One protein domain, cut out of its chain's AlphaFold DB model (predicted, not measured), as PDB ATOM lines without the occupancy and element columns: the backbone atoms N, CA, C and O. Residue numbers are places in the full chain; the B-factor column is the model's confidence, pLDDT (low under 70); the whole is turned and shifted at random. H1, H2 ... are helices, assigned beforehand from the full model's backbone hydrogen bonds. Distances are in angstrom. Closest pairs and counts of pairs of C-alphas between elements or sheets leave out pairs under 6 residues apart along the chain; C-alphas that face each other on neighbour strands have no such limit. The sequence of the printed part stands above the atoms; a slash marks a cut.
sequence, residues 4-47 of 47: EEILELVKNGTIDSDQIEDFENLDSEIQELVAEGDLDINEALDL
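AT A GLANCE: This is residues 4 to 47 of the 47 residues of an uncharacterized protein of Parcubacteria group bacterium (UniProt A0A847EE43). Four short helices make a small rounded cluster: H1 lies at one end, H4 with the tail 45 to 47 at the other, and H2 and H3 sit between on opposite sides. The 44 printed residues, all helix by class and ordered H1 H2 H3 H4, are compact, with a radius of gyration of the C-alphas of 9.0 A and spans of 24 by 19 by 15 A.

HOW THE PARTS SIT: H1, residues 4 to 12, is close but not clearly touching to H3, residues 28 to 36; their closest C-alphas, Leu 9 and Ala 35, are 6.5 A apart. H3 only just touches H4, residues 41 to 44, with 3 pairs of C-alphas within 8 A, the closest Val 34 and Ile 41 at 6.1 A. H2, residues 20 to 25, is close but not clearly touching to H3, the closest C-alphas being Phe 23 and Gln 31 at 6.6 A. H1 and H4 are apart. In H1, H2 and H3 every O i to N i+4 pair is within hydrogen-bond range; H4 is too short for one.

IN THESE COORDINATES: H1 begins at C-alpha 4 (9.858, -16.962, -26.353) and measures 12.4 A; H3 measures 12.3 A. H4 ends at C-alpha 44 (12.809, -21.189, -6.234).

THE WHOLE: The printed part has no cut, no long link and no residue under 70.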
ATOM      1  N   GLU A   4      10.278 -18.362 -26.208       94.62
ATOM      2  CA  GLU A   4       9.858 -16.962 -26.353       94.62
ATOM      3  C   GLU A   4       9.355 -16.375 -25.026       94.62
ATOM      4  O   GLU A   4       9.669 -15.225 -24.723       94.62
ATOM      5  N   GLU A   5       8.650 -17.170 -24.216       92.88
ATOM      6  CA  GLU A   5       8.158 -16.760 -22.895       92.88
ATOM      7  C   GLU A   5       9.331 -16.536 -21.933       92.88
ATOM      8  O   GLU A   5       9.399 -15.505 -21.270       92.88
ATOM      9  N   ILE A   6      10.323 -17.431 -21.935       93.19
ATOM     10  CA  ILE A   6      11.535 -17.296 -21.108       93.19
ATOM     11  C   ILE A   6      12.294 -16.005 -21.450       93.19
ATOM     12  O   ILE A   6      12.726 -15.266 -20.564       93.19
ATOM     13  N   LEU A   7      12.425 -15.676 -22.740       94.94
ATOM     14  CA  LEU A   7      13.048 -14.419 -23.168       94.94
ATOM     15  C   LEU A   7      12.246 -13.184 -22.736       94.94
ATOM     16  O   LEU A   7      12.834 -12.125 -22.498       94.94
ATOM     17  N   GLU A   8      10.921 -13.294 -22.638       95.75
ATOM     18  CA  GLU A   8      10.074 -12.229 -22.109       95.75
ATOM     19  C   GLU A   8      10.296 -12.026 -20.605       95.75
ATOM     20  O   GLU A   8      10.416 -10.876 -20.172       95.75
ATOM     21  N   LEU A   9      10.479 -13.101 -19.830       95.31
ATOM     22  CA  LEU A   9      10.857 -13.019 -18.412       95.31
ATOM     23  C   LEU A   9      12.196 -12.296 -18.226       95.31
ATOM     24  O   LEU A   9      12.293 -11.380 -17.407       95.31
ATOM     25  N   VAL A  10      13.198 -12.628 -19.047       95.56
ATOM     26  CA  VAL A  10      14.507 -11.951 -19.030       95.56
ATOM     27  C   VAL A  10      14.372 -10.473 -19.380       95.56
ATOM     28  O   VAL A  10      14.944  -9.598 -18.730       95.56
ATOM     29  N   LYS A  11      13.581 -10.160 -20.407       96.06
ATOM     30  CA  LYS A  11      13.333  -8.778 -20.830       96.06
ATOM     31  C   LYS A  11      12.609  -7.962 -19.754       96.06
ATOM     32  O   LYS A  11      12.850  -6.758 -19.649       96.06
ATOM     33  N   ASN A  12      11.728  -8.601 -18.991       93.81
ATOM     34  CA  ASN A  12      10.992  -7.984 -17.893       93.81
ATOM     35  C   ASN A  12      11.823  -7.896 -16.600       93.81
ATOM     36  O   ASN A  12      11.424  -7.184 -15.681       93.81
ATOM     37  N   GLY A  13      12.990  -8.549 -16.556       94.00
ATOM     38  CA  GLY A  13      13.870  -8.594 -15.389       94.00
ATOM     39  C   GLY A  13      13.372  -9.528 -14.287       94.00
ATOM     40  O   GLY A  13      13.799  -9.386 -13.147       94.00
ATOM     41  N   THR A  14      12.450 -10.441 -14.610       95.12
ATOM     42  CA  THR A  14      11.968 -11.479 -13.687       95.12
ATOM     43  C   THR A  14      13.062 -12.503 -13.398       95.12
ATOM     44  O   THR A  14      13.188 -12.977 -12.274       95.12
ATOM     45  N   ILE A  15      13.863 -12.824 -14.414       94.94
ATOM     46  CA  ILE A  15      15.051 -13.670 -14.310       94.94
ATOM     47  C   ILE A  15      16.193 -13.005 -15.076       94.94
ATOM     48  O   ILE A  15      15.949 -12.286 -16.049       94.94
ATOM     49  N   ASP A  16      17.432 -13.256 -14.683       95.38
ATOM     50  CA  ASP A  16      18.594 -12.809 -15.442       95.38
ATOM     51  C   ASP A  16      18.970 -13.812 -16.545       95.38
ATOM     52  O   ASP A  16      18.608 -14.990 -16.532       95.38
ATOM     53  N   SER A  17      19.717 -13.342 -17.546       94.81
ATOM     54  CA  SER A  17      20.106 -14.169 -18.697       94.81
ATOM     55  C   SER A  17      20.979 -15.376 -18.333       94.81
ATOM     56  O   SER A  17      20.998 -16.358 -19.069       94.81
ATOM     57  N   ASP A  18      21.729 -15.291 -17.237       94.75
ATOM     58  CA  ASP A  18      22.541 -16.378 -16.689       94.75
ATOM     59  C   ASP A  18      21.724 -17.368 -15.850       94.75
ATOM     60  O   ASP A  18      22.182 -18.485 -15.639       94.75
ATOM     61  N   GLN A  19      20.502 -17.006 -15.458       94.50
ATOM     62  CA  GLN A  19      19.592 -17.859 -14.692       94.50
ATOM     63  C   GLN A  19      18.613 -18.641 -15.579       94.50
ATOM     64  O   GLN A  19      17.766 -19.367 -15.072       94.50
ATOM     65  N   ILE A  20      18.704 -18.513 -16.907       94.75
ATOM     66  CA  ILE A  20      17.816 -19.218 -17.845       94.75
ATOM     67  C   ILE A  20      17.943 -20.738 -17.690       94.75
ATOM     68  O   ILE A  20      16.935 -21.432 -17.635       94.75
ATOM     69  N   GLU A  21      19.172 -21.254 -17.611       94.31
ATOM     70  CA  GLU A  21      19.406 -22.695 -17.449       94.31
ATOM     71  C   GLU A  21      18.855 -23.187 -16.107       94.31
ATOM     72  O   GLU A  21      18.207 -24.228 -16.042       94.31
ATOM     73  N   ASP A  22      19.056 -22.410 -15.043       94.25
ATOM     74  CA  ASP A  22      18.527 -22.710 -13.715       94.25
ATOM     75  C   ASP A  22      16.992 -22.721 -13.720       94.25
ATOM     76  O   ASP A  22      16.384 -23.676 -13.243       94.25
ATOM     77  N   PHE A  23      16.366 -21.723 -14.347       94.81
ATOM     78  CA  PHE A  23      14.917 -21.641 -14.524       94.81
ATOM     79  C   PHE A  23      14.351 -22.843 -15.289       94.81
ATOM     80  O   PHE A  23      13.362 -23.437 -14.863       94.81
ATOM     81  N   GLU A  24      14.981 -23.233 -16.401       94.06
ATOM     82  CA  GLU A  24      14.546 -24.385 -17.203       94.06
ATOM     83  C   GLU A  24      14.657 -25.715 -16.443       94.06
ATOM     84  O   GLU A  24      13.915 -26.653 -16.747       94.06
ATOM     85  N   ASN A  25      15.547 -25.795 -15.450       94.00
ATOM     86  CA  ASN A  25      15.704 -26.964 -14.585       94.00
ATOM     87  C   ASN A  25      14.686 -27.029 -13.431       94.00
ATOM     88  O   ASN A  25      14.591 -28.075 -12.785       94.00
ATOM     89  N   LEU A  26      13.928 -25.958 -13.169       93.69
ATOM     90  CA  LEU A  26      12.871 -25.956 -12.153       93.69
ATOM     91  C   LEU A  26      11.676 -26.810 -12.591       93.69
ATOM     92  O   LEU A  26      11.414 -26.995 -13.780       93.69
ATOM     93  N   ASP A  27      10.899 -27.277 -11.615       94.94
ATOM     94  CA  ASP A  27       9.614 -27.916 -11.888       94.94
ATOM     95  C   ASP A  27       8.651 -26.938 -12.573       94.94
ATOM     96  O   ASP A  27       8.645 -25.742 -12.292       94.94
ATOM     97  N   SER A  28       7.774 -27.448 -13.441       93.19
ATOM     98  CA  SER A  28       6.862 -26.609 -14.231       93.19
ATOM     99  C   SER A  28       5.923 -25.744 -13.383       93.19
ATOM    100  O   SER A  28       5.572 -24.650 -13.803       93.19
ATOM    101  N   GLU A  29       5.532 -26.224 -12.198       94.56
ATOM    102  CA  GLU A  29       4.720 -25.455 -11.240       94.56
ATOM    103  C   GLU A  29       5.519 -24.282 -10.654       94.56
ATOM    104  O   GLU A  29       5.020 -23.167 -10.556       94.56
ATOM    105  N   ILE A  30       6.798 -24.505 -10.340       95.31
ATOM    106  CA  ILE A  30       7.699 -23.462  -9.844       95.31
ATOM    107  C   ILE A  30       8.023 -22.451 -10.952       95.31
ATOM    108  O   ILE A  30       8.032 -21.248 -10.697       95.31
ATOM    109  N   GLN A  31       8.232 -22.913 -12.191       94.88
ATOM    110  CA  GLN A  31       8.428 -22.037 -13.350       94.88
ATOM    111  C   GLN A  31       7.244 -21.083 -13.547       94.88
ATOM    112  O   GLN A  31       7.463 -19.911 -13.842       94.88
ATOM    113  N   GLU A  32       6.005 -21.557 -13.373       95.06
ATOM    114  CA  GLU A  32       4.806 -20.711 -13.432       95.06
ATOM    115  C   GLU A  32       4.807 -19.651 -12.327       95.06
ATOM    116  O   GLU A  32       4.637 -18.473 -12.630       95.06
ATOM    117  N   LEU A  33       5.091 -20.029 -11.077       95.81
ATOM    118  CA  LEU A  33       5.144 -19.075  -9.961       95.81
ATOM    119  C   LEU A  33       6.203 -17.986 -10.175       95.81
ATOM    120  O   LEU A  33       5.961 -16.810  -9.900       95.81
ATOM    121  N   VAL A  34       7.371 -18.363 -10.699       95.19
ATOM    122  CA  VAL A  34       8.424 -17.402 -11.040       95.19
ATOM    123  C   VAL A  34       7.997 -16.519 -12.212       95.19
ATOM    124  O   VAL A  34       8.183 -15.304 -12.165       95.19
ATOM    125  N   ALA A  35       7.369 -17.086 -13.244       94.38
ATOM    126  CA  ALA A  35       6.890 -16.328 -14.400       94.38
ATOM    127  C   ALA A  35       5.782 -15.320 -14.047       94.38
ATOM    128  O   ALA A  35       5.752 -14.220 -14.604       94.38
ATOM    129  N   GLU A  36       4.907 -15.662 -13.101       94.62
ATOM    130  CA  GLU A  36       3.874 -14.768 -12.565       94.62
ATOM    131  C   GLU A  36       4.453 -13.682 -11.637       94.62
ATOM    132  O   GLU A  36       3.788 -12.680 -11.365       94.62
ATOM    133  N   GLY A  37       5.714 -13.832 -11.213       92.81
ATOM    134  CA  GLY A  37       6.378 -12.950 -10.249       92.81
ATOM    135  C   GLY A  37       5.951 -13.200  -8.801       92.81
ATOM    136  O   GLY A  37       6.234 -12.375  -7.930       92.81
ATOM    137  N   ASP A  38       5.276 -14.322  -8.550       95.62
ATOM    138  CA  ASP A  38       4.837 -14.764  -7.226       95.62
ATOM    139  C   ASP A  38       5.974 -15.428  -6.431       95.62
ATOM    140  O   ASP A  38       5.900 -15.507  -5.202       95.62
ATOM    141  N   LEU A  39       7.037 -15.867  -7.113       94.62
ATOM    142  CA  LEU A  39       8.233 -16.456  -6.514       94.62
ATOM    143  C   LEU A  39       9.507 -15.889  -7.156       94.62
ATOM    144  O   LEU A  39       9.599 -15.771  -8.375       94.62
ATOM    145  N   ASP A  40      10.511 -15.548  -6.347       93.81
ATOM    146  CA  ASP A  40      11.827 -15.158  -6.866       93.81
ATOM    147  C   ASP A  40      12.601 -16.400  -7.316       93.81
ATOM    148  O   ASP A  40      12.572 -17.432  -6.649       93.81
ATOM    149  N   ILE A  41      13.337 -16.308  -8.421       92.94
ATOM    150  CA  ILE A  41      14.121 -17.440  -8.926       92.94
ATOM    151  C   ILE A  41      15.182 -17.926  -7.929       92.94
ATOM    152  O   ILE A  41      15.421 -19.125  -7.833       92.94
ATOM    153  N   ASN A  42      15.786 -17.040  -7.135       93.62
ATOM    154  CA  ASN A  42      16.752 -17.456  -6.119       93.62
ATOM    155  C   ASN A  42      16.065 -18.200  -4.966       93.62
ATOM    156  O   ASN A  42      16.659 -19.101  -4.388       93.62
ATOM    157  N   GLU A  43      14.815 -17.850  -4.649       94.31
ATOM    158  CA  GLU A  43      14.004 -18.585  -3.671       94.31
ATOM    159  C   GLU A  43      13.550 -19.937  -4.237       94.31
ATOM    160  O   GLU A  43      13.597 -20.947  -3.541       94.31
ATOM    161  N   ALA A  44      13.182 -19.974  -5.519       93.38
ATOM    162  CA  ALA A  44      12.809 -21.189  -6.234       93.38
ATOM    163  C   ALA A  44      13.935 -22.232  -6.290       93.38
ATOM    164  O   ALA A  44      13.660 -23.426  -6.206       93.38
ATOM    165  N   LEU A  45      15.189 -21.791  -6.420       90.75
ATOM    166  CA  LEU A  45      16.361 -22.672  -6.464       90.75
ATOM    167  C   LEU A  45      16.739 -23.268  -5.100       90.75
ATOM    168  O   LEU A  45      17.453 -24.270  -5.053       90.75
ATOM    169  N   ASP A  46      16.274 -22.663  -4.006       90.75
ATOM    170  CA  ASP A  46      16.542 -23.106  -2.634       90.75
ATOM    171  C   ASP A  46      15.482 -24.097  -2.088       90.75
ATOM    172  O   ASP A  46      15.667 -24.638  -0.990       90.75
ATOM    173  N   LEU A  47      14.381 -24.331  -2.820       84.75
ATOM    174  CA  LEU A  47      13.280 -25.248  -2.466       84.75
ATOM    175  C   LEU A  47      13.588 -26.719  -2.796       84.75
ATOM    176  O   LEU A  47      13.227 -27.579  -1.952       84.75
TER     177      LEU A  47